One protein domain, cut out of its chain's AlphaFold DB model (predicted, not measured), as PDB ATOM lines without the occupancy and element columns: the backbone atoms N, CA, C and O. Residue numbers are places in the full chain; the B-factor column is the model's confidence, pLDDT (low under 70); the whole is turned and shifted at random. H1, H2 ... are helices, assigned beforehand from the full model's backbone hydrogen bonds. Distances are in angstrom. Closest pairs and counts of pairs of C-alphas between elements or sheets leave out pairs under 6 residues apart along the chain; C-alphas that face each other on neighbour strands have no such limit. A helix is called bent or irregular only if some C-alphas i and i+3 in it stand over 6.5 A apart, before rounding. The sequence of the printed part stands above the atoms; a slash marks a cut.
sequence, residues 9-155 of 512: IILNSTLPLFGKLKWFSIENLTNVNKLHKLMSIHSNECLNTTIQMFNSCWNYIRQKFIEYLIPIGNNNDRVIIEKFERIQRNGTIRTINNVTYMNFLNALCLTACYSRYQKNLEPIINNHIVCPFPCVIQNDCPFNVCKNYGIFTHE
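This is residues 9 to 155 of the 512 residues of the protein "EGF-like domain-containing protein" of Schistosoma mansoni (UniProt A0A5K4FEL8). Three helices, H3, H4 and H5, form a loose row, turning back and forth, and the long helix H6 crosses the row nearly at right angles. Short H1 and H2 sit near H6, and a lobe rich in loops, residues 119 to 155 with short H7, extends on the side of H6 away from H4 and H5. The 147 printed residues hold seven named helices, H1 to H7 in chain order, and no named strand; the class is all helix. The whole is compact, with a radius of gyration of the C-alphas of 15.7 A and spans of 44 by 35 by 31 A.

Find C-alpha 9 at (-92.314, 15.838, 35.120); here H1 begins and runs to residue 14. H2 takes residues 26 to 29. H3, residues 32 to 42, runs 15.0 A; it is only just irregular, with C-alphas 33 and 36 6.8 A apart. H4, residues 56 to 69, runs 20.1 A, and H5, residues 75 to 89, runs 21.2 A. Look for C-alpha 99 at (-81.235, 13.159, 48.350); from there H6 runs 28.1 A to residue 118. H7, residues 134 to 137, ends with C-alpha 137 at (-82.355, 22.502, 24.202).

Start at H6, the hub. With residues 100 to 104 alone it touches H5, about perpendicular at 86 degrees; the closest C-alphas, of Ile 81 and Tyr 101, are 5.4 A apart. H6 only just touches H4, with 3 pairs of C-alphas within 8 A, the closest being Phe 65 and Leu 108 at 6.7 A. It also only just touches H2, with 3 such pairs, the closest being Leu 29 and Thr 111 at 5.5 A. Outward from there, H3 and H4 are a helical hairpin, at a shallow tilt of 16 degrees, opposite ways; their closest C-alphas, of Ile 41 and Lys 64, are 6.7 A apart. H4 and H5 are close but not clearly touching, nearest at Ile 66 and Arg 78, whose C-alphas are 7.3 A apart. H1 is near H6, and H7 touches no helix. Every O i to N i+4 pair is within hydrogen-bond range in H1, H4, H5 and H6; in H3 2 of 7 are, beside 7 of 8 O i to N i+3 pairs, and H2 and H7 are too short for an i+4 pair.

The C-alphas farthest apart, of Asn 76 and Val 145, are 45.9 A apart. The printed part has no cut. The links H1 to H2, H3 to H4 and H6 to H7 are long; in the last, residues 124 to 125 pair antiparallel with 129 to 130. Look for pLDDT under 70 at residues 9 to 13, 17 to 21, 49, 51, 91 to 96 and 124 to 129.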
ATOM      1  N   ILE A   9     -92.390  17.231  34.650       62.45
ATOM      2  CA  ILE A   9     -92.314  15.838  35.120       62.45
ATOM      3  C   ILE A   9     -91.041  15.600  35.944       62.45
ATOM      4  O   ILE A   9     -91.102  15.058  37.051       62.45
ATOM      5  N   ILE A  10     -89.882  16.031  35.427       66.88
ATOM      6  CA  ILE A  10     -88.597  15.904  36.135       66.88
ATOM      7  C   ILE A  10     -88.641  16.724  37.418       66.88
ATOM      8  O   ILE A  10     -88.193  16.275  38.470       66.88
ATOM      9  N   LEU A  11     -89.216  17.921  37.345       67.73
ATOM     10  CA  LEU A  11     -89.334  18.770  38.507       67.73
ATOM     11  C   LEU A  11     -90.306  18.177  39.518       67.73
ATOM     12  O   LEU A  11     -89.869  17.954  40.626       67.73
ATOM     13  N   ASN A  12     -91.533  17.787  39.172       64.78
ATOM     14  CA  ASN A  12     -92.476  17.248  40.165       64.78
ATOM     15  C   ASN A  12     -91.942  16.003  40.907       64.78
ATOM     16  O   ASN A  12     -92.232  15.811  42.084       64.78
ATOM     17  N   SER A  13     -91.124  15.178  40.242       66.74
ATOM     18  CA  SER A  13     -90.469  14.018  40.867       66.74
ATOM     19  C   SER A  13     -89.256  14.369  41.741       66.74
ATOM     20  O   SER A  13     -88.910  13.591  42.628       66.74
ATOM     21  N   THR A  14     -88.625  15.530  41.534       72.83
ATOM     22  CA  THR A  14     -87.358  15.901  42.192       72.83
ATOM     23  C   THR A  14     -87.489  17.097  43.145       72.83
ATOM     24  O   THR A  14     -86.920  17.109  44.232       72.83
ATOM     25  N   LEU A  15     -88.256  18.111  42.752       76.63
ATOM     26  CA  LEU A  15     -88.561  19.349  43.462       76.63
ATOM     27  C   LEU A  15     -90.091  19.536  43.529       76.63
ATOM     28  O   LEU A  15     -90.743  19.702  42.497       76.63
ATOM     29  N   PRO A  16     -90.705  19.564  44.720       74.45
ATOM     30  CA  PRO A  16     -92.152  19.710  44.826       74.45
ATOM     31  C   PRO A  16     -92.614  21.056  44.246       74.45
ATOM     32  O   PRO A  16     -91.966  22.084  44.458       74.45
ATOM     33  N   LEU A  17     -93.761  21.062  43.558       67.81
ATOM     34  CA  LEU A  17     -94.366  22.287  43.015       67.81
ATOM     35  C   LEU A  17     -94.689  23.298  44.127       67.81
ATOM     36  O   LEU A  17     -94.295  24.460  44.040       67.81
ATOM     37  N   PHE A  18     -95.331  22.819  45.196       62.69
ATOM     38  CA  PHE A  18     -95.796  23.623  46.327       62.69
ATOM     39  C   PHE A  18     -95.139  23.196  47.640       62.69
ATOM     40  O   PHE A  18     -94.813  22.023  47.846       62.69
ATOM     41  N   GLY A  19     -94.990  24.145  48.564       60.64
ATOM     42  CA  GLY A  19     -94.585  23.849  49.938       60.64
ATOM     43  C   GLY A  19     -93.788  24.978  50.566       60.64
ATOM     44  O   GLY A  19     -92.571  25.038  50.403       60.64
ATOM     45  N   LYS A  20     -94.460  25.832  51.349       54.69
ATOM     46  CA  LYS A  20     -93.828  26.968  52.043       54.69
ATOM     47  C   LYS A  20     -92.681  26.548  52.968       54.69
ATOM     48  O   LYS A  20     -91.687  27.262  53.044       54.69
ATOM     49  N   LEU A  21     -92.798  25.384  53.617       56.86
ATOM     50  CA  LEU A  21     -91.790  24.841  54.543       56.86
ATOM     51  C   LEU A  21     -90.599  24.169  53.839       56.86
ATOM     52  O   LEU A  21     -89.568  23.939  54.462       56.86
ATOM     53  N   LYS A  22     -90.714  23.861  52.541       71.57
ATOM     54  CA  LYS A  22     -89.635  23.251  51.758       71.57
ATOM     55  C   LYS A  22     -88.927  24.347  50.971       71.57
ATOM     56  O   LYS A  22     -89.471  24.878  50.007       71.57
ATOM     57  N   TRP A  23     -87.707  24.693  51.373       83.55
ATOM     58  CA  TRP A  23     -86.931  25.769  50.742       83.55
ATOM     59  C   TRP A  23     -86.612  25.514  49.259       83.55
ATOM     60  O   TRP A  23     -86.407  26.462  48.509       83.55
ATOM     61  N   PHE A  24     -86.635  24.250  48.835       85.97
ATOM     62  CA  PHE A  24     -86.385  23.800  47.465       85.97
ATOM     63  C   PHE A  24     -87.661  23.575  46.627       85.97
ATOM     64  O   PHE A  24     -87.583  22.961  45.565       85.97
ATOM     65  N   SER A  25     -88.843  24.016  47.077       84.74
ATOM     66  CA  SER A  25     -90.051  23.962  46.237       84.74
ATOM     67  C   SER A  25     -89.969  24.954  45.075       84.74
ATOM     68  O   SER A  25     -89.395  26.033  45.220       84.74
ATOM     69  N   ILE A  26     -90.561  24.619  43.925       80.62
ATOM     70  CA  ILE A  26     -90.512  25.472  42.722       80.62
ATOM     71  C   ILE A  26     -91.100  26.852  43.032       80.62
ATOM     72  O   ILE A  26     -90.447  27.854  42.755       80.62
ATOM     73  N   GLU A  27     -92.246  26.899  43.722       78.73
ATOM     74  CA  GLU A  27     -92.864  28.130  44.238       78.73
ATOM     75  C   GLU A  27     -91.864  29.029  44.991       78.73
ATOM     76  O   GLU A  27     -91.839  30.244  44.798       78.73
ATOM     77  N   ASN A  28     -91.016  28.448  45.847       82.38
ATOM     78  CA  ASN A  28     -90.018  29.198  46.609       82.38
ATOM     79  C   ASN A  28     -88.818  29.627  45.756       82.38
ATOM     80  O   ASN A  28     -88.302  30.729  45.967       82.38
ATOM     81  N   LEU A  29     -88.371  28.766  44.840       87.05
ATOM     82  CA  LEU A  29     -87.172  28.954  44.020       87.05
ATOM     83  C   LEU A  29     -87.382  29.948  42.871       87.05
ATOM     84  O   LEU A  29     -86.435  30.642  42.502       87.05
ATOM     85  N   THR A  30     -88.603  30.046  42.339       82.30
ATOM     86  CA  THR A  30     -88.990  30.997  41.280       82.30
ATOM     87  C   THR A  30     -89.721  32.225  41.829       82.30
ATOM     88  O   THR A  30     -90.339  32.981  41.081       82.30
ATOM     89  N   ASN A  31     -89.674  32.454  43.145       83.86
ATOM     90  CA  ASN A  31     -90.334  33.594  43.767       83.86
ATOM     91  C   ASN A  31     -89.622  34.912  43.409       83.86
ATOM     92  O   ASN A  31     -88.554  35.226  43.944       83.86
ATOM     93  N   VAL A  32     -90.258  35.722  42.558       75.92
ATOM     94  CA  VAL A  32     -89.738  37.016  42.079       75.92
ATOM     95  C   VAL A  32     -89.383  37.964  43.234       75.92
ATOM     96  O   VAL A  32     -88.378  38.673  43.170       75.92
ATOM     97  N   ASN A  33     -90.115  37.915  44.353       76.25
ATOM     98  CA  ASN A  33     -89.849  38.779  45.508       76.25
ATOM     99  C   ASN A  33     -88.521  38.443  46.198       76.25
ATOM    100  O   ASN A  33     -87.932  39.315  46.834       76.25
ATOM    101  N   LYS A  34     -88.009  37.213  46.070       75.47
ATOM    102  CA  LYS A  34     -86.694  36.817  46.607       75.47
ATOM    103  C   LYS A  34     -85.552  37.057  45.613       75.47
ATOM    104  O   LYS A  34     -84.387  36.938  46.001       75.47
ATOM    105  N   LEU A  35     -85.865  37.407  44.364       71.83
ATOM    106  CA  LEU A  35     -84.892  37.524  43.276       71.83
ATOM    107  C   LEU A  35     -83.915  38.693  43.471       71.83
ATOM    108  O   LEU A  35     -82.758  38.610  43.076       71.83
ATOM    109  N   HIS A  36     -84.341  39.768  44.140       74.01
ATOM    110  CA  HIS A  36     -83.473  40.922  44.403       74.01
ATOM    111  C   HIS A  36     -82.206  40.542  45.192       74.01
ATOM    112  O   HIS A  36     -81.133  41.071  44.922       74.01
ATOM    113  N   LYS A  37     -82.286  39.571  46.116       74.35
ATOM    114  CA  LYS A  37     -81.121  39.097  46.888       74.35
ATOM    115  C   LYS A  37     -80.123  38.323  46.017       74.35
ATOM    116  O   LYS A  37     -78.919  38.441  46.238       74.35
ATOM    117  N   LEU A  38     -80.603  37.602  44.997       79.89
ATOM    118  CA  LEU A  38     -79.755  36.914  44.010       79.89
ATOM    119  C   LEU A  38     -78.945  37.887  43.156       79.89
ATOM    120  O   LEU A  38     -77.882  37.512  42.669       79.89
ATOM    121  N   MET A  39     -79.397  39.137  42.999       72.68
ATOM    122  CA  MET A  39     -78.651  40.138  42.231       72.68
ATOM    123  C   MET A  39     -77.241  40.344  42.785       72.68
ATOM    124  O   MET A  39     -76.311  40.446  41.995       72.68
ATOM    125  N   SER A  40     -77.073  40.305  44.114       77.59
ATOM    126  CA  SER A  40     -75.756  40.416  44.763       77.59
ATOM    127  C   SER A  40     -74.799  39.270  44.407       77.59
ATOM    128  O   SER A  40     -73.583  39.456  44.391       77.59
ATOM    129  N   ILE A  41     -75.344  38.090  44.098       82.80
ATOM    130  CA  ILE A  41     -74.577  36.919  43.668       82.80
ATOM    131  C   ILE A  41     -74.217  37.072  42.192       82.80
ATOM    132  O   ILE A  41     -73.068  36.857  41.827       82.80
ATOM    133  N   HIS A  42     -75.174  37.488  41.354       76.74
ATOM    134  CA  HIS A  42     -74.957  37.655  39.914       76.74
ATOM    135  C   HIS A  42     -74.015  38.798  39.547       76.74
ATOM    136  O   HIS A  42     -73.307  38.690  38.553       76.74
ATOM    137  N   SER A  43     -73.985  39.864  40.343       78.49
ATOM    138  CA  SER A  43     -73.045  40.970  40.166       78.49
ATOM    139  C   SER A  43     -71.647  40.667  40.710       78.49
ATOM    140  O   SER A  43     -70.794  41.552  40.707       78.49
ATOM    141  N   ASN A  44     -71.407  39.470  41.253       84.62
ATOM    142  CA  ASN A  44     -70.117  39.136  41.831       84.62
ATOM    143  C   ASN A  44     -69.063  38.905  40.739       84.62
ATOM    144  O   ASN A  44     -69.300  38.161  39.788       84.62
ATOM    145  N   GLU A  45     -67.879  39.489  40.924       82.11
ATOM    146  CA  GLU A  45     -66.753  39.408  39.984       82.11
ATOM    147  C   GLU A  45     -66.391  37.973  39.577       82.11
ATOM    148  O   GLU A  45     -66.033  37.735  38.425       82.11
ATOM    149  N   CYS A  46     -66.575  36.994  40.469       82.92
ATOM    150  CA  CYS A  46     -66.283  35.598  40.174       82.92
ATOM    151  C   CYS A  46     -67.111  35.031  39.015       82.92
ATOM    152  O   CYS A  46     -66.631  34.138  38.321       82.92
ATOM    153  N   LEU A  47     -68.319  35.549  38.764       76.29
ATOM    154  CA  LEU A  47     -69.132  35.143  37.610       76.29
ATOM    155  C   LEU A  47     -68.675  35.775  36.288       76.29
ATOM    156  O   LEU A  47     -69.024  35.251  35.235       76.29
ATOM    157  N   ASN A  48     -67.887  36.854  36.330       70.69
ATOM    158  CA  ASN A  48     -67.299  37.470  35.136       70.69
ATOM    159  C   ASN A  48     -65.999  36.770  34.706       70.69
ATOM    160  O   ASN A  48     -65.542  36.941  33.578       70.69
ATOM    161  N   THR A  49     -65.396  35.974  35.594       69.28
ATOM    162  CA  THR A  49     -64.170  35.211  35.319       69.28
ATOM    163  C   THR A  49     -64.461  33.814  34.766       69.28
ATOM    164  O   THR A  49     -65.558  33.278  34.928       69.28
ATOM    165  N   THR A  50     -63.482  33.180  34.116       70.29
ATOM    166  CA  THR A  50     -63.569  31.757  33.750       70.29
ATOM    167  C   THR A  50     -63.545  30.905  35.019       70.29
ATOM    168  O   THR A  50     -62.518  30.775  35.687       70.29
ATOM    169  N   ILE A  51     -64.693  30.335  35.383       67.99
ATOM    170  CA  ILE A  51     -64.836  29.584  36.633       67.99
ATOM    171  C   ILE A  51     -64.287  28.165  36.469       67.99
ATOM    172  O   ILE A  51     -64.974  27.275  35.981       67.99
ATOM    173  N   GLN A  52     -63.068  27.929  36.943       73.76
ATOM    174  CA  GLN A  52     -62.534  26.572  37.050       73.76
ATOM    175  C   GLN A  52     -63.175  25.836  38.234       73.76
ATOM    176  O   GLN A  52     -63.291  26.377  39.335       73.76
ATOM    177  N   MET A  53     -63.575  24.583  38.017       77.04
ATOM    178  CA  MET A  53     -64.182  23.751  39.055       77.04
ATOM    179  C   MET A  53     -63.270  23.676  40.295       77.04
ATOM    180  O   MET A  53     -62.064  23.474  40.177       77.04
ATOM    181  N   PHE A  54     -63.857  23.859  41.482       76.50
ATOM    182  CA  PHE A  54     -63.174  23.872  42.787       76.50
ATOM    183  C   PHE A  54     -62.172  25.007  43.043       76.50
ATOM    184  O   PHE A  54     -61.568  25.028  44.120       76.50
ATOM    185  N   ASN A  55     -62.029  25.986  42.144       83.98
ATOM    186  CA  ASN A  55     -61.225  27.175  42.429       83.98
ATOM    187  C   ASN A  55     -61.870  28.061  43.523       83.98
ATOM    188  O   ASN A  55     -62.984  27.808  43.999       83.98
ATOM    189  N   SER A  56     -61.161  29.109  43.955       85.28
ATOM    190  CA  SER A  56     -61.650  30.043  44.983       85.28
ATOM    191  C   SER A  56     -63.015  30.639  44.619       85.28
ATOM    192  O   SER A  56     -63.920  30.644  45.454       85.28
ATOM    193  N   CYS A  57     -63.192  31.053  43.364       86.66
ATOM    194  CA  CYS A  57     -64.429  31.644  42.866       86.66
ATOM    195  C   CYS A  57     -65.609  30.665  42.821       86.66
ATOM    196  O   CYS A  57     -66.698  30.998  43.287       86.66
ATOM    197  N   TRP A  58     -65.400  29.441  42.337       83.88
ATOM    198  CA  TRP A  58     -66.389  28.364  42.330       83.88
ATOM    199  C   TRP A  58     -66.909  28.104  43.744       83.88
ATOM    200  O   TRP A  58     -68.116  28.107  43.991       83.88
ATOM    201  N   ASN A  59     -65.990  27.939  44.697       86.12
ATOM    202  CA  ASN A  59     -66.335  27.673  46.090       86.12
ATOM    203  C   ASN A  59     -67.067  28.855  46.734       86.12
ATOM    204  O   ASN A  59     -68.018  28.649  47.488       86.12
ATOM    205  N   TYR A  60     -66.644  30.080  46.423       88.58
ATOM    206  CA  TYR A  60     -67.256  31.296  46.942       88.58
ATOM    207  C   TYR A  60     -68.695  31.483  46.441       88.58
ATOM    208  O   TYR A  60     -69.609  31.673  47.245       88.58
ATOM    209  N   ILE A  61     -68.930  31.348  45.131       86.84
ATOM    210  CA  ILE A  61     -70.275  31.462  44.547       86.84
ATOM    211  C   ILE A  61     -71.207  30.383  45.105       86.84
ATOM    212  O   ILE A  61     -72.332  30.685  45.499       86.84
ATOM    213  N   ARG A  62     -70.743  29.133  45.218       89.43
ATOM    214  CA  ARG A  62     -71.554  28.051  45.802       89.43
ATOM    215  C   ARG A  62     -71.906  28.317  47.259       89.43
ATOM    216  O   ARG A  62     -73.056  28.116  47.635       89.43
ATOM    217  N   GLN A  63     -70.971  28.846  48.048       90.67
ATOM    218  CA  GLN A  63     -71.260  29.250  49.423       90.67
ATOM    219  C   GLN A  63     -72.343  30.338  49.481       90.67
ATOM    220  O   GLN A  63     -73.250  30.256  50.307       90.67
ATOM    221  N   LYS A  64     -72.321  31.307  48.556       89.58
ATOM    222  CA  LYS A  64     -73.386  32.315  48.449       89.58
ATOM    223  C   LYS A  64     -74.747  31.711  48.109       89.58
ATOM    224  O   LYS A  64     -75.750  32.132  48.679       89.58
ATOM    225  N   PHE A  65     -74.795  30.694  47.251       90.37
ATOM    226  CA  PHE A  65     -76.036  29.961  46.987       90.37
ATOM    227  C   PHE A  65     -76.518  29.147  48.195       90.37
ATOM    228  O   PHE A  65     -77.719  29.108  48.434       90.37
ATOM    229  N   ILE A  66     -75.623  28.548  48.987       91.41
ATOM    230  CA  ILE A  66     -75.980  27.857  50.243       91.41
ATOM    231  C   ILE A  66     -76.616  28.841  51.230       91.41
ATOM    232  O   ILE A  66     -77.682  28.565  51.779       91.41
ATOM    233  N   GLU A  67     -75.993  30.008  51.416       88.60
ATOM    234  CA  GLU A  67     -76.501  31.081  52.279       88.60
ATOM    235  C   GLU A  67     -77.863  31.611  51.815       88.60
ATOM    236  O   GLU A  67     -78.715  31.913  52.649       88.60
ATOM    237  N   TYR A  68     -78.066  31.712  50.499       87.95
ATOM    238  CA  TYR A  68     -79.302  32.213  49.904       87.95
ATOM    239  C   TYR A  68     -80.452  31.198  49.944       87.95
ATOM    240  O   TYR A  68     -81.571  31.552  50.315       87.95
ATOM    241  N   LEU A  69     -80.192  29.953  49.531       89.12
ATOM    242  CA  LEU A  69     -81.225  28.935  49.339       89.12
ATOM    243  C   LEU A  69     -81.703  28.331  50.652       89.12
ATOM    244  O   LEU A  69     -82.893  28.067  50.786       89.12
ATOM    245  N   ILE A  70     -80.794  28.091  51.601       88.15
ATOM    246  CA  ILE A  70     -81.100  27.319  52.807       88.15
ATOM    247  C   ILE A  70     -81.419  28.280  53.958       88.15
ATOM    248  O   ILE A  70     -80.504  28.943  54.462       88.15
ATOM    249  N   PRO A  71     -82.678  28.347  54.431       81.69
ATOM    250  CA  PRO A  71     -83.051  29.194  55.558       81.69
ATOM    251  C   PRO A  71     -82.261  28.839  56.820       81.69
ATOM    252  O   PRO A  71     -81.859  27.694  57.011       81.69
ATOM    253  N   ILE A  72     -82.096  29.810  57.724       73.67
ATOM    254  CA  ILE A  72     -81.370  29.626  58.995       73.67
ATOM    255  C   ILE A  72     -81.969  28.476  59.828       73.67
ATOM    256  O   ILE A  72     -81.233  27.749  60.487       73.67
ATOM    257  N   GLY A  73     -83.287  28.256  59.740       75.38
ATOM    258  CA  GLY A  73     -83.975  27.159  60.430       75.38
ATOM    259  C   GLY A  73     -83.620  25.748  59.936       75.38
ATOM    260  O   GLY A  73     -83.820  24.786  60.669       75.38
ATOM    261  N   ASN A  74     -83.043  25.596  58.739       82.08
ATOM    262  CA  ASN A  74     -82.724  24.296  58.134       82.08
ATOM    263  C   ASN A  74     -81.247  23.921  58.339       82.08
ATOM    264  O   ASN A  74     -80.526  23.592  57.395       82.08
ATOM    265  N   ASN A  75     -80.779  23.975  59.591       80.53
ATOM    266  CA  ASN A  75     -79.366  23.755  59.910       80.53
ATOM    267  C   ASN A  75     -78.886  22.334  59.550       80.53
ATOM    268  O   ASN A  75     -77.780  22.168  59.044       80.53
ATOM    269  N   ASN A  76     -79.732  21.311  59.727       85.09
ATOM    270  CA  ASN A  76     -79.389  19.931  59.364       85.09
ATOM    271  C   ASN A  76     -79.098  19.785  57.861       85.09
ATOM    272  O   ASN A  76     -78.065  19.225  57.490       85.09
ATOM    273  N   ASP A  77     -79.956  20.346  57.001       88.58
ATOM    274  CA  ASP A  77     -79.752  20.340  55.546       88.58
ATOM    275  C   ASP A  77     -78.458  21.070  55.175       88.58
ATOM    276  O   ASP A  77     -77.656  20.564  54.386       88.58
ATOM    277  N   ARG A  78     -78.222  22.237  55.794       89.60
ATOM    278  CA  ARG A  78     -77.008  23.033  55.588       89.60
ATOM    279  C   ARG A  78     -75.749  22.236  55.920       89.60
ATOM    280  O   ARG A  78     -74.837  22.190  55.100       89.60
ATOM    281  N   VAL A  79     -75.710  21.565  57.072       89.78
ATOM    282  CA  VAL A  79     -74.565  20.739  57.495       89.78
ATOM    283  C   VAL A  79     -74.305  19.597  56.510       89.78
ATOM    284  O   VAL A  79     -73.150  19.333  56.167       89.78
ATOM    285  N   ILE A  80     -75.359  18.929  56.027       89.51
ATOM    286  CA  ILE A  80     -75.235  17.869  55.016       89.51
ATOM    287  C   ILE A  80     -74.629  18.442  53.732       89.51
ATOM    288  O   ILE A  80     -73.651  17.898  53.217       89.51
ATOM    289  N   ILE A  81     -75.167  19.555  53.235       91.85
ATOM    290  CA  ILE A  81     -74.731  20.169  51.978       91.85
ATOM    291  C   ILE A  81     -73.281  20.649  52.072       91.85
ATOM    292  O   ILE A  81     -72.465  20.290  51.226       91.85
ATOM    293  N   GLU A  82     -72.914  21.364  53.138       91.33
ATOM    294  CA  GLU A  82     -71.538  21.822  53.359       91.33
ATOM    295  C   GLU A  82     -70.545  20.660  53.489       91.33
ATOM    296  O   GLU A  82     -69.407  20.752  53.019       91.33
ATOM    297  N   LYS A  83     -70.963  19.543  54.098       89.79
ATOM    298  CA  LYS A  83     -70.155  18.322  54.149       89.79
ATOM    299  C   LYS A  83     -69.888  17.792  52.738       89.79
ATOM    300  O   LYS A  83     -68.734  17.517  52.419       89.79
ATOM    301  N   PHE A  84     -70.910  17.681  51.888       88.20
ATOM    302  CA  PHE A  84     -70.739  17.210  50.509       88.20
ATOM    303  C   PHE A  84     -69.905  18.169  49.650       88.20
ATOM    304  O   PHE A  84     -69.039  17.701  48.912       88.20
ATOM    305  N   GLU A  85     -70.069  19.485  49.809       88.49
ATOM    306  CA  GLU A  85     -69.218  20.490  49.155       88.49
ATOM    307  C   GLU A  85     -67.737  20.306  49.500       88.49
ATOM    308  O   GLU A  85     -66.881  20.339  48.616       88.49
ATOM    309  N   ARG A  86     -67.413  20.087  50.782       84.85
ATOM    310  CA  ARG A  86     -66.025  19.851  51.216       84.85
ATOM    311  C   ARG A  86     -65.467  18.548  50.655       84.85
ATOM    312  O   ARG A  86     -64.312  18.514  50.245       84.85
ATOM    313  N   ILE A  87     -66.267  17.484  50.625       82.18
ATOM    314  CA  ILE A  87     -65.815  16.182  50.122       82.18
ATOM    315  C   ILE A  87     -65.554  16.239  48.607       82.18
ATOM    316  O   ILE A  87     -64.540  15.715  48.143       82.18
ATOM    317  N   GLN A  88     -66.417  16.919  47.844       79.23
ATOM    318  CA  GLN A  88     -66.236  17.118  46.403       79.23
ATOM    319  C   GLN A  88     -64.937  17.870  46.081       79.23
ATOM    320  O   GLN A  88     -64.193  17.439  45.205       79.23
ATOM    321  N   ARG A  89     -64.590  18.908  46.857       75.28
ATOM    322  CA  ARG A  89     -63.303  19.623  46.713       75.28
ATOM    323  C   ARG A  89     -62.085  18.718  46.901       75.28
ATOM    324  O   ARG A  89     -61.062  18.945  46.270       75.28
ATOM    325  N   ASN A  90     -62.199  17.690  47.740       74.99
ATOM    326  CA  ASN A  90     -61.117  16.739  47.994       74.99
ATOM    327  C   ASN A  90     -61.040  15.617  46.938       74.99
ATOM    328  O   ASN A  90     -60.221  14.714  47.087       74.99
ATOM    329  N   GLY A  91     -61.898  15.621  45.908       66.66
ATOM    330  CA  GLY A  91     -61.863  14.654  44.801       66.66
ATOM    331  C   GLY A  91     -62.199  13.207  45.187       66.66
ATOM    332  O   GLY A  91     -61.867  12.278  44.457       66.66
ATOM    333  N   THR A  92     -62.833  12.988  46.341       60.45
ATOM    334  CA  THR A  92     -62.973  11.647  46.948       60.45
ATOM    335  C   THR A  92     -64.254  10.902  46.565       60.45
ATOM    336  O   THR A  92     -64.329   9.693  46.773       60.45
ATOM    337  N   ILE A  93     -65.260  11.566  45.987       61.71
ATOM    338  CA  ILE A  93     -66.551  10.946  45.643       61.71
ATOM    339  C   ILE A  93     -66.749  10.885  44.127       61.71
ATOM    340  O   ILE A  93     -66.765  11.916  43.463       61.71
ATOM    341  N   ARG A  94     -67.018   9.677  43.604       60.97
ATOM    342  CA  ARG A  94     -67.507   9.462  42.227       60.97
ATOM    343  C   ARG A  94     -69.034   9.461  42.112       60.97
ATOM    344  O   ARG A  94     -69.557   9.814  41.065       60.97
ATOM    345  N   THR A  95     -69.751   9.081  43.171       64.66
ATOM    346  CA  THR A  95     -71.214   8.918  43.150       64.66
ATOM    347  C   THR A  95     -71.884   9.697  44.273       64.66
ATOM    348  O   THR A  95     -71.632   9.454  45.452       64.66
ATOM    349  N   ILE A  96     -72.773  10.615  43.906       69.90
ATOM    350  CA  ILE A  96     -73.591  11.388  44.840       69.90
ATOM    351  C   ILE A  96     -74.931  10.664  45.001       69.90
ATOM    352  O   ILE A  96     -75.711  10.604  44.059       69.90
ATOM    353  N   ASN A  97     -75.204  10.116  46.187       74.54
ATOM    354  CA  ASN A  97     -76.452   9.397  46.484       74.54
ATOM    355  C   ASN A  97     -77.330  10.090  47.542       74.54
ATOM    356  O   ASN A  97     -78.363   9.558  47.938       74.54
ATOM    357  N   ASN A  98     -76.923  11.262  48.033       86.97
ATOM    358  CA  ASN A  98     -77.661  11.954  49.079       86.97
ATOM    359  C   ASN A  98     -78.783  12.812  48.484       86.97
ATOM    360  O   ASN A  98     -78.520  13.764  47.751       86.97
ATOM    361  N   VAL A  99     -80.026  12.487  48.848       85.87
ATOM    362  CA  VAL A  99     -81.235  13.159  48.350       85.87
ATOM    363  C   VAL A  99     -81.218  14.660  48.654       85.87
ATOM    364  O   VAL A  99     -81.469  15.460  47.760       85.87
ATOM    365  N   THR A 100     -80.854  15.065  49.875       88.56
ATOM    366  CA  THR A 100     -80.793  16.483  50.270       88.56
ATOM    367  C   THR A 100     -79.796  17.268  49.421       88.56
ATOM    368  O   THR A 100     -80.104  18.361  48.949       88.56
ATOM    369  N   TYR A 101     -78.612  16.704  49.172       89.96
ATOM    370  CA  TYR A 101     -77.611  17.349  48.327       89.96
ATOM    371  C   TYR A 101     -78.030  17.380  46.849       89.96
ATOM    372  O   TYR A 101     -77.821  18.389  46.181       89.96
ATOM    373  N   MET A 102     -78.691  16.336  46.339       87.04
ATOM    374  CA  MET A 102     -79.265  16.359  44.986       87.04
ATOM    375  C   MET A 102     -80.350  17.432  44.843       87.04
ATOM    376  O   MET A 102     -80.337  18.189  43.872       87.04
ATOM    377  N   ASN A 103     -81.232  17.573  45.835       88.34
ATOM    378  CA  ASN A 103     -82.232  18.643  45.869       88.34
ATOM    379  C   ASN A 103     -81.570  20.022  45.876       88.34
ATOM    380  O   ASN A 103     -82.011  20.906  45.149       88.34
ATOM    381  N   PHE A 104     -80.478  20.193  46.627       90.95
ATOM    382  CA  PHE A 104     -79.680  21.418  46.595       90.95
ATOM    383  C   PHE A 104     -79.095  21.711  45.213       90.95
ATOM    384  O   PHE A 104     -79.211  22.840  44.748       90.95
ATOM    385  N   LEU A 105     -78.503  20.724  44.535       88.89
ATOM    386  CA  LEU A 105     -77.947  20.923  43.193       88.89
ATOM    387  C   LEU A 105     -79.022  21.347  42.187       88.89
ATOM    388  O   LEU A 105     -78.809  22.279  41.411       88.89
ATOM    389  N   ASN A 106     -80.185  20.699  42.232       88.20
ATOM    390  CA  ASN A 106     -81.304  21.020  41.351       88.20
ATOM    391  C   ASN A 106     -81.908  22.389  41.678       88.20
ATOM    392  O   ASN A 106     -82.175  23.169  40.765       88.20
ATOM    393  N   ALA A 107     -82.055  22.713  42.966       89.81
ATOM    394  CA  ALA A 107     -82.510  24.019  43.427       89.81
ATOM    395  C   ALA A 107     -81.548  25.136  43.003       89.81
ATOM    396  O   ALA A 107     -81.981  26.147  42.458       89.81
ATOM    397  N   LEU A 108     -80.240  24.930  43.180       89.73
ATOM    398  CA  LEU A 108     -79.197  25.854  42.741       89.73
ATOM    399  C   LEU A 108     -79.272  26.087  41.235       89.73
ATOM    400  O   LEU A 108     -79.298  27.239  40.809       89.73
ATOM    401  N   CYS A 109     -79.344  25.018  40.439       88.26
ATOM    402  CA  CYS A 109     -79.435  25.119  38.985       88.26
ATOM    403  C   CYS A 109     -80.700  25.877  38.551       88.26
ATOM    404  O   CYS A 109     -80.600  26.846  37.798       88.26
ATOM    405  N   LEU A 110     -81.870  25.502  39.081       88.71
ATOM    406  CA  LEU A 110     -83.144  26.147  38.757       88.71
ATOM    407  C   LEU A 110     -83.132  27.634  39.127       88.71
ATOM    408  O   LEU A 110     -83.424  28.477  38.284       88.71
ATOM    409  N   THR A 111     -82.752  27.972  40.360       88.39
ATOM    410  CA  THR A 111     -82.724  29.355  40.846       88.39
ATOM    411  C   THR A 111     -81.714  30.213  40.093       88.39
ATOM    412  O   THR A 111     -82.036  31.340  39.712       88.39
ATOM    413  N   ALA A 112     -80.504  29.700  39.853       86.42
ATOM    414  CA  ALA A 112     -79.488  30.428  39.101       86.42
ATOM    415  C   ALA A 112     -79.972  30.719  37.674       86.42
ATOM    416  O   ALA A 112     -79.863  31.854  37.209       86.42
ATOM    417  N   CYS A 113     -80.560  29.729  37.001       88.42
ATOM    418  CA  CYS A 113     -81.037  29.882  35.633       88.42
ATOM    419  C   CYS A 113     -82.281  30.762  35.528       88.42
ATOM    420  O   CYS A 113     -82.322  31.648  34.676       88.42
ATOM    421  N   TYR A 114     -83.245  30.607  36.436       88.55
ATOM    422  CA  TYR A 114     -84.407  31.490  36.521       88.55
ATOM    423  C   TYR A 114     -83.998  32.953  36.701       88.55
ATOM    424  O   TYR A 114     -84.487  33.840  36.004       88.55
ATOM    425  N   SER A 115     -83.048  33.209  37.600       84.56
ATOM    426  CA  SER A 115     -82.540  34.554  37.853       84.56
ATOM    427  C   SER A 115     -81.807  35.147  36.647       84.56
ATOM    428  O   SER A 115     -82.005  36.319  36.328       84.56
ATOM    429  N   ARG A 116     -81.020  34.343  35.917       85.33
ATOM    430  CA  ARG A 116     -80.387  34.790  34.666       85.33
ATOM    431  C   ARG A 116     -81.412  35.149  33.597       85.33
ATOM    432  O   ARG A 116     -81.280  36.211  32.992       85.33
ATOM    433  N   TYR A 117     -82.437  34.313  33.419       87.42
ATOM    434  CA  TYR A 117     -83.529  34.572  32.481       87.42
ATOM    435  C   TYR A 117     -84.241  35.890  32.810       87.42
ATOM    436  O   TYR A 117     -84.343  36.764  31.958       87.42
ATOM    437  N   GLN A 118     -84.616  36.099  34.075       86.64
ATOM    438  CA  GLN A 118     -85.249  37.341  34.545       86.64
ATOM    439  C   GLN A 118     -84.389  38.601  34.334       86.64
ATOM    440  O   GLN A 118     -84.905  39.718  34.326       86.64
ATOM    441  N   LYS A 119     -83.070  38.447  34.192       82.17
ATOM    442  CA  LYS A 119     -82.127  39.540  33.929       82.17
ATOM    443  C   LYS A 119     -81.695  39.638  32.467       82.17
ATOM    444  O   LYS A 119     -80.821  40.449  32.177       82.17
ATOM    445  N   ASN A 120     -82.291  38.848  31.569       83.38
ATOM    446  CA  ASN A 120     -81.901  38.754  30.161       83.38
ATOM    447  C   ASN A 120     -80.391  38.500  29.978       83.38
ATOM    448  O   ASN A 120     -79.770  39.027  29.058       83.38
ATOM    449  N   LEU A 121     -79.784  37.726  30.883       79.02
ATOM    450  CA  LEU A 121     -78.373  37.351  30.795       79.02
ATOM    451  C   LEU A 121     -78.204  36.117  29.899       79.02
ATOM    452  O   LEU A 121     -79.094  35.268  29.832       79.02
ATOM    453  N   GLU A 122     -77.036  35.979  29.265       77.15
ATOM    454  CA  GLU A 122     -76.752  34.859  28.356       77.15
ATOM    455  C   GLU A 122     -76.955  33.482  29.024       77.15
ATOM    456  O   GLU A 122     -76.595  33.302  30.194       77.15
ATOM    457  N   PRO A 123     -77.492  32.474  28.313       73.21
ATOM    458  CA  PRO A 123     -77.692  31.131  28.867       73.21
ATOM    459  C   PRO A 123     -76.386  30.436  29.258       73.21
ATOM    460  O   PRO A 123     -76.392  29.579  30.141       73.21
ATOM    461  N   ILE A 124     -75.284  30.788  28.590       69.92
ATOM    462  CA  ILE A 124     -73.975  30.160  28.743       69.92
ATOM    463  C   ILE A 124     -72.970  31.233  29.159       69.92
ATOM    464  O   ILE A 124     -72.890  32.271  28.517       69.92
ATOM    465  N   ILE A 125     -72.191  30.987  30.216       66.90
ATOM    466  CA  ILE A 125     -71.048  31.842  30.589       66.90
ATOM    467  C   ILE A 125     -69.763  31.038  30.473       66.90
ATOM    468  O   ILE A 125     -69.635  30.023  31.164       66.90
ATOM    469  N   ASN A 126     -68.811  31.519  29.660       64.03
ATOM    470  CA  ASN A 126     -67.426  31.031  29.578       64.03
ATOM    471  C   ASN A 126     -67.308  29.489  29.608       64.03
ATOM    472  O   ASN A 126     -66.429  28.949  30.271       64.03
ATOM    473  N   ASN A 127     -68.225  28.783  28.933       59.16
ATOM    474  CA  ASN A 127     -68.323  27.317  28.868       59.16
ATOM    475  C   ASN A 127     -68.544  26.565  30.204       59.16
ATOM    476  O   ASN A 127     -68.300  25.359  30.263       59.16
ATOM    477  N   HIS A 128     -69.007  27.218  31.278       63.46
ATOM    478  CA  HIS A 128     -69.091  26.582  32.608       63.46
ATOM    479  C   HIS A 128     -70.445  26.687  33.310       63.46
ATOM    480  O   HIS A 128     -70.831  25.759  34.020       63.46
ATOM    481  N   ILE A 129     -71.194  27.770  33.109       66.05
ATOM    482  CA  ILE A 129     -72.579  27.854  33.590       66.05
ATOM    483  C   ILE A 129     -73.474  27.656  32.384       66.05
ATOM    484  O   ILE A 129     -73.617  28.577  31.589       66.05
ATOM    485  N   VAL A 130     -74.033  26.455  32.245       73.28
ATOM    486  CA  VAL A 130     -74.986  26.123  31.184       73.28
ATOM    487  C   VAL A 130     -76.376  26.122  31.791       73.28
ATOM    488  O   VAL A 130     -76.701  25.264  32.610       73.28
ATOM    489  N   CYS A 131     -77.195  27.093  31.408       86.59
ATOM    490  CA  CYS A 131     -78.615  27.055  31.698       86.59
ATOM    491  C   CYS A 131     -79.354  26.389  30.541       86.59
ATOM    492  O   CYS A 131     -79.238  26.870  29.412       86.59
ATOM    493  N   PRO A 132     -80.127  25.315  30.793       86.73
ATOM    494  CA  PRO A 132     -80.858  24.616  29.748       86.73
ATOM    495  C   PRO A 132     -82.141  25.383  29.413       86.73
ATOM    496  O   PRO A 132     -83.253  24.899  29.625       86.73
ATOM    497  N   PHE A 133     -81.973  26.629  28.965       88.89
ATOM    498  CA  PHE A 133     -83.078  27.444  28.491       88.89
ATOM    499  C   PHE A 133     -83.714  26.773  27.278       88.89
ATOM    500  O   PHE A 133     -82.993  26.169  26.480       88.89
ATOM    501  N   PRO A 134     -85.033  26.908  27.107       89.99
ATOM    502  CA  PRO A 134     -85.781  26.225  26.058       89.99
ATOM    503  C   PRO A 134     -85.146  26.333  24.671       89.99
ATOM    504  O   PRO A 134     -84.908  25.309  24.044       89.99
ATOM    505  N   CYS A 135     -84.734  27.530  24.243       90.07
ATOM    506  CA  CYS A 135     -84.098  27.733  22.938       90.07
ATOM    507  C   CYS A 135     -82.732  27.051  22.760       90.07
ATOM    508  O   CYS A 135     -82.313  26.860  21.623       90.07
ATOM    509  N   VAL A 136     -82.036  26.708  23.851       86.61
ATOM    510  CA  VAL A 136     -80.751  25.981  23.823       86.61
ATOM    511  C   VAL A 136     -80.967  24.478  23.640       86.61
ATOM    512  O   VAL A 136     -80.122  23.811  23.055       86.61
ATOM    513  N   ILE A 137     -82.076  23.947  24.161       87.72
ATOM    514  CA  ILE A 137     -82.355  22.502  24.202       87.72
ATOM    515  C   ILE A 137     -83.297  22.023  23.090       87.72
ATOM    516  O   ILE A 137     -83.256  20.852  22.726       87.72
ATOM    517  N   GLN A 138     -84.178  22.893  22.592       90.33
ATOM    518  CA  GLN A 138     -85.126  22.569  21.525       90.33
ATOM    519  C   GLN A 138     -84.415  22.430  20.173       90.33
ATOM    520  O   GLN A 138     -83.385  23.064  19.943       90.33
ATOM    521  N   ASN A 139     -85.005  21.646  19.269       88.20
ATOM    522  CA  ASN A 139     -84.481  21.402  17.920       88.20
ATOM    523  C   ASN A 139     -85.465  21.807  16.806       88.20
ATOM    524  O   ASN A 139     -85.227  21.491  15.643       88.20
ATOM    525  N   ASP A 140     -86.564  22.483  17.139       89.23
ATOM    526  CA  ASP A 140     -87.607  22.859  16.179       89.23
ATOM    527  C   ASP A 140     -87.178  24.036  15.305       89.23
ATOM    528  O   ASP A 140     -87.594  24.150  14.152       89.23
ATOM    529  N   CYS A 141     -86.333  24.921  15.836       92.70
ATOM    530  CA  CYS A 141     -85.763  26.019  15.074       92.70
ATOM    531  C   CYS A 141     -84.340  26.398  15.519       92.70
ATOM    532  O   CYS A 141     -83.906  26.069  16.623       92.70
ATOM    533  N   PRO A 142     -83.583  27.129  14.683       92.39
ATOM    534  CA  PRO A 142     -82.277  27.655  15.069       92.39
ATOM    535  C   PRO A 142     -82.338  28.623  16.269       92.39
ATOM    536  O   PRO A 142     -83.262  29.427  16.401       92.39
ATOM    537  N   PHE A 143     -81.306  28.603  17.121       88.10
ATOM    538  CA  PHE A 143     -81.224  29.421  18.347       88.10
ATOM    539  C   PHE A 143     -81.418  30.929  18.107       88.10
ATOM    540  O   PHE A 143     -82.010  31.614  18.933       88.10
ATOM    541  N   ASN A 144     -80.945  31.452  16.973       89.14
ATOM    542  CA  ASN A 144     -81.007  32.879  16.637       89.14
ATOM    543  C   ASN A 144     -82.424  33.397  16.340       89.14
ATOM    544  O   ASN A 144     -82.646  34.604  16.421       89.14
ATOM    545  N   VAL A 145     -83.365  32.519  15.983       93.62
ATOM    546  CA  VAL A 145     -84.760  32.892  15.695       93.62
ATOM    547  C   VAL A 145     -85.736  32.460  16.791       93.62
ATOM    548  O   VAL A 145     -86.871  32.934  16.817       93.62
ATOM    549  N   CYS A 146     -85.301  31.587  17.698       92.32
ATOM    550  CA  CYS A 146     -86.091  31.118  18.828       92.32
ATOM    551  C   CYS A 146     -86.266  32.210  19.893       92.32
ATOM    552  O   CYS A 146     -85.326  32.930  20.240       92.32
ATOM    553  N   LYS A 147     -87.467  32.306  20.468       90.90
ATOM    554  CA  LYS A 147     -87.778  33.223  21.573       90.90
ATOM    555  C   LYS A 147     -88.085  32.436  22.841       90.90
ATOM    556  O   LYS A 147     -89.020  31.644  22.858       90.90
ATOM    557  N   ASN A 148     -87.340  32.696  23.916       88.32
ATOM    558  CA  ASN A 148     -87.665  32.168  25.243       88.32
ATOM    559  C   ASN A 148     -88.771  33.016  25.889       88.32
ATOM    560  O   ASN A 148     -88.684  34.244  25.889       88.32
ATOM    561  N   TYR A 149     -89.760  32.359  26.491       87.78
ATOM    562  CA  TYR A 149     -90.774  32.977  27.361       87.78
ATOM    563  C   TYR A 149     -90.631  32.569  28.828       87.78
ATOM    564  O   TYR A 149     -91.329  33.105  29.690       87.78
ATOM    565  N   GLY A 150     -89.670  31.698  29.118       88.38
ATOM    566  CA  GLY A 150     -89.316  31.293  30.461       88.38
ATOM    567  C   GLY A 150     -88.102  30.376  30.458       88.38
ATOM    568  O   GLY A 150     -87.228  30.477  29.594       88.38
ATOM    569  N   ILE A 151     -88.037  29.495  31.450       88.34
ATOM    570  CA  ILE A 151     -86.933  28.546  31.620       88.34
ATOM    571  C   ILE A 151     -87.372  27.092  31.481       88.34
ATOM    572  O   ILE A 151     -86.525  26.226  31.271       88.34
ATOM    573  N   PHE A 152     -88.665  26.799  31.622       88.19
ATOM    574  CA  PHE A 152     -89.177  25.445  31.491       88.19
ATOM    575  C   PHE A 152     -89.212  25.047  30.029       88.19
ATOM    576  O   PHE A 152     -89.489  25.872  29.170       88.19
ATOM    577  N   THR A 153     -88.974  23.771  29.737       86.71
ATOM    578  CA  THR A 153     -88.726  23.280  28.366       86.71
ATOM    579  C   THR A 153     -89.809  23.609  27.341       86.71
ATOM    580  O   THR A 153     -89.534  23.563  26.152       86.71
ATOM    581  N   HIS A 154     -91.025  23.920  27.788       83.91
ATOM    582  CA  HIS A 154     -92.165  24.266  26.945       83.91
ATOM    583  C   HIS A 154     -92.349  25.790  26.762       83.91
ATOM    584  O   HIS A 154     -93.213  26.233  26.014       83.91
ATOM    585  N   GLU A 155     -91.536  26.626  27.404       88.24
ATOM    586  CA  GLU A 155     -91.668  28.085  27.389       88.24
ATOM    587  C   GLU A 155     -90.816  28.727  26.282       88.24
ATOM    588  O   GLU A 155     -89.938  29.553  26.546       88.24
TER     589      GLU A 155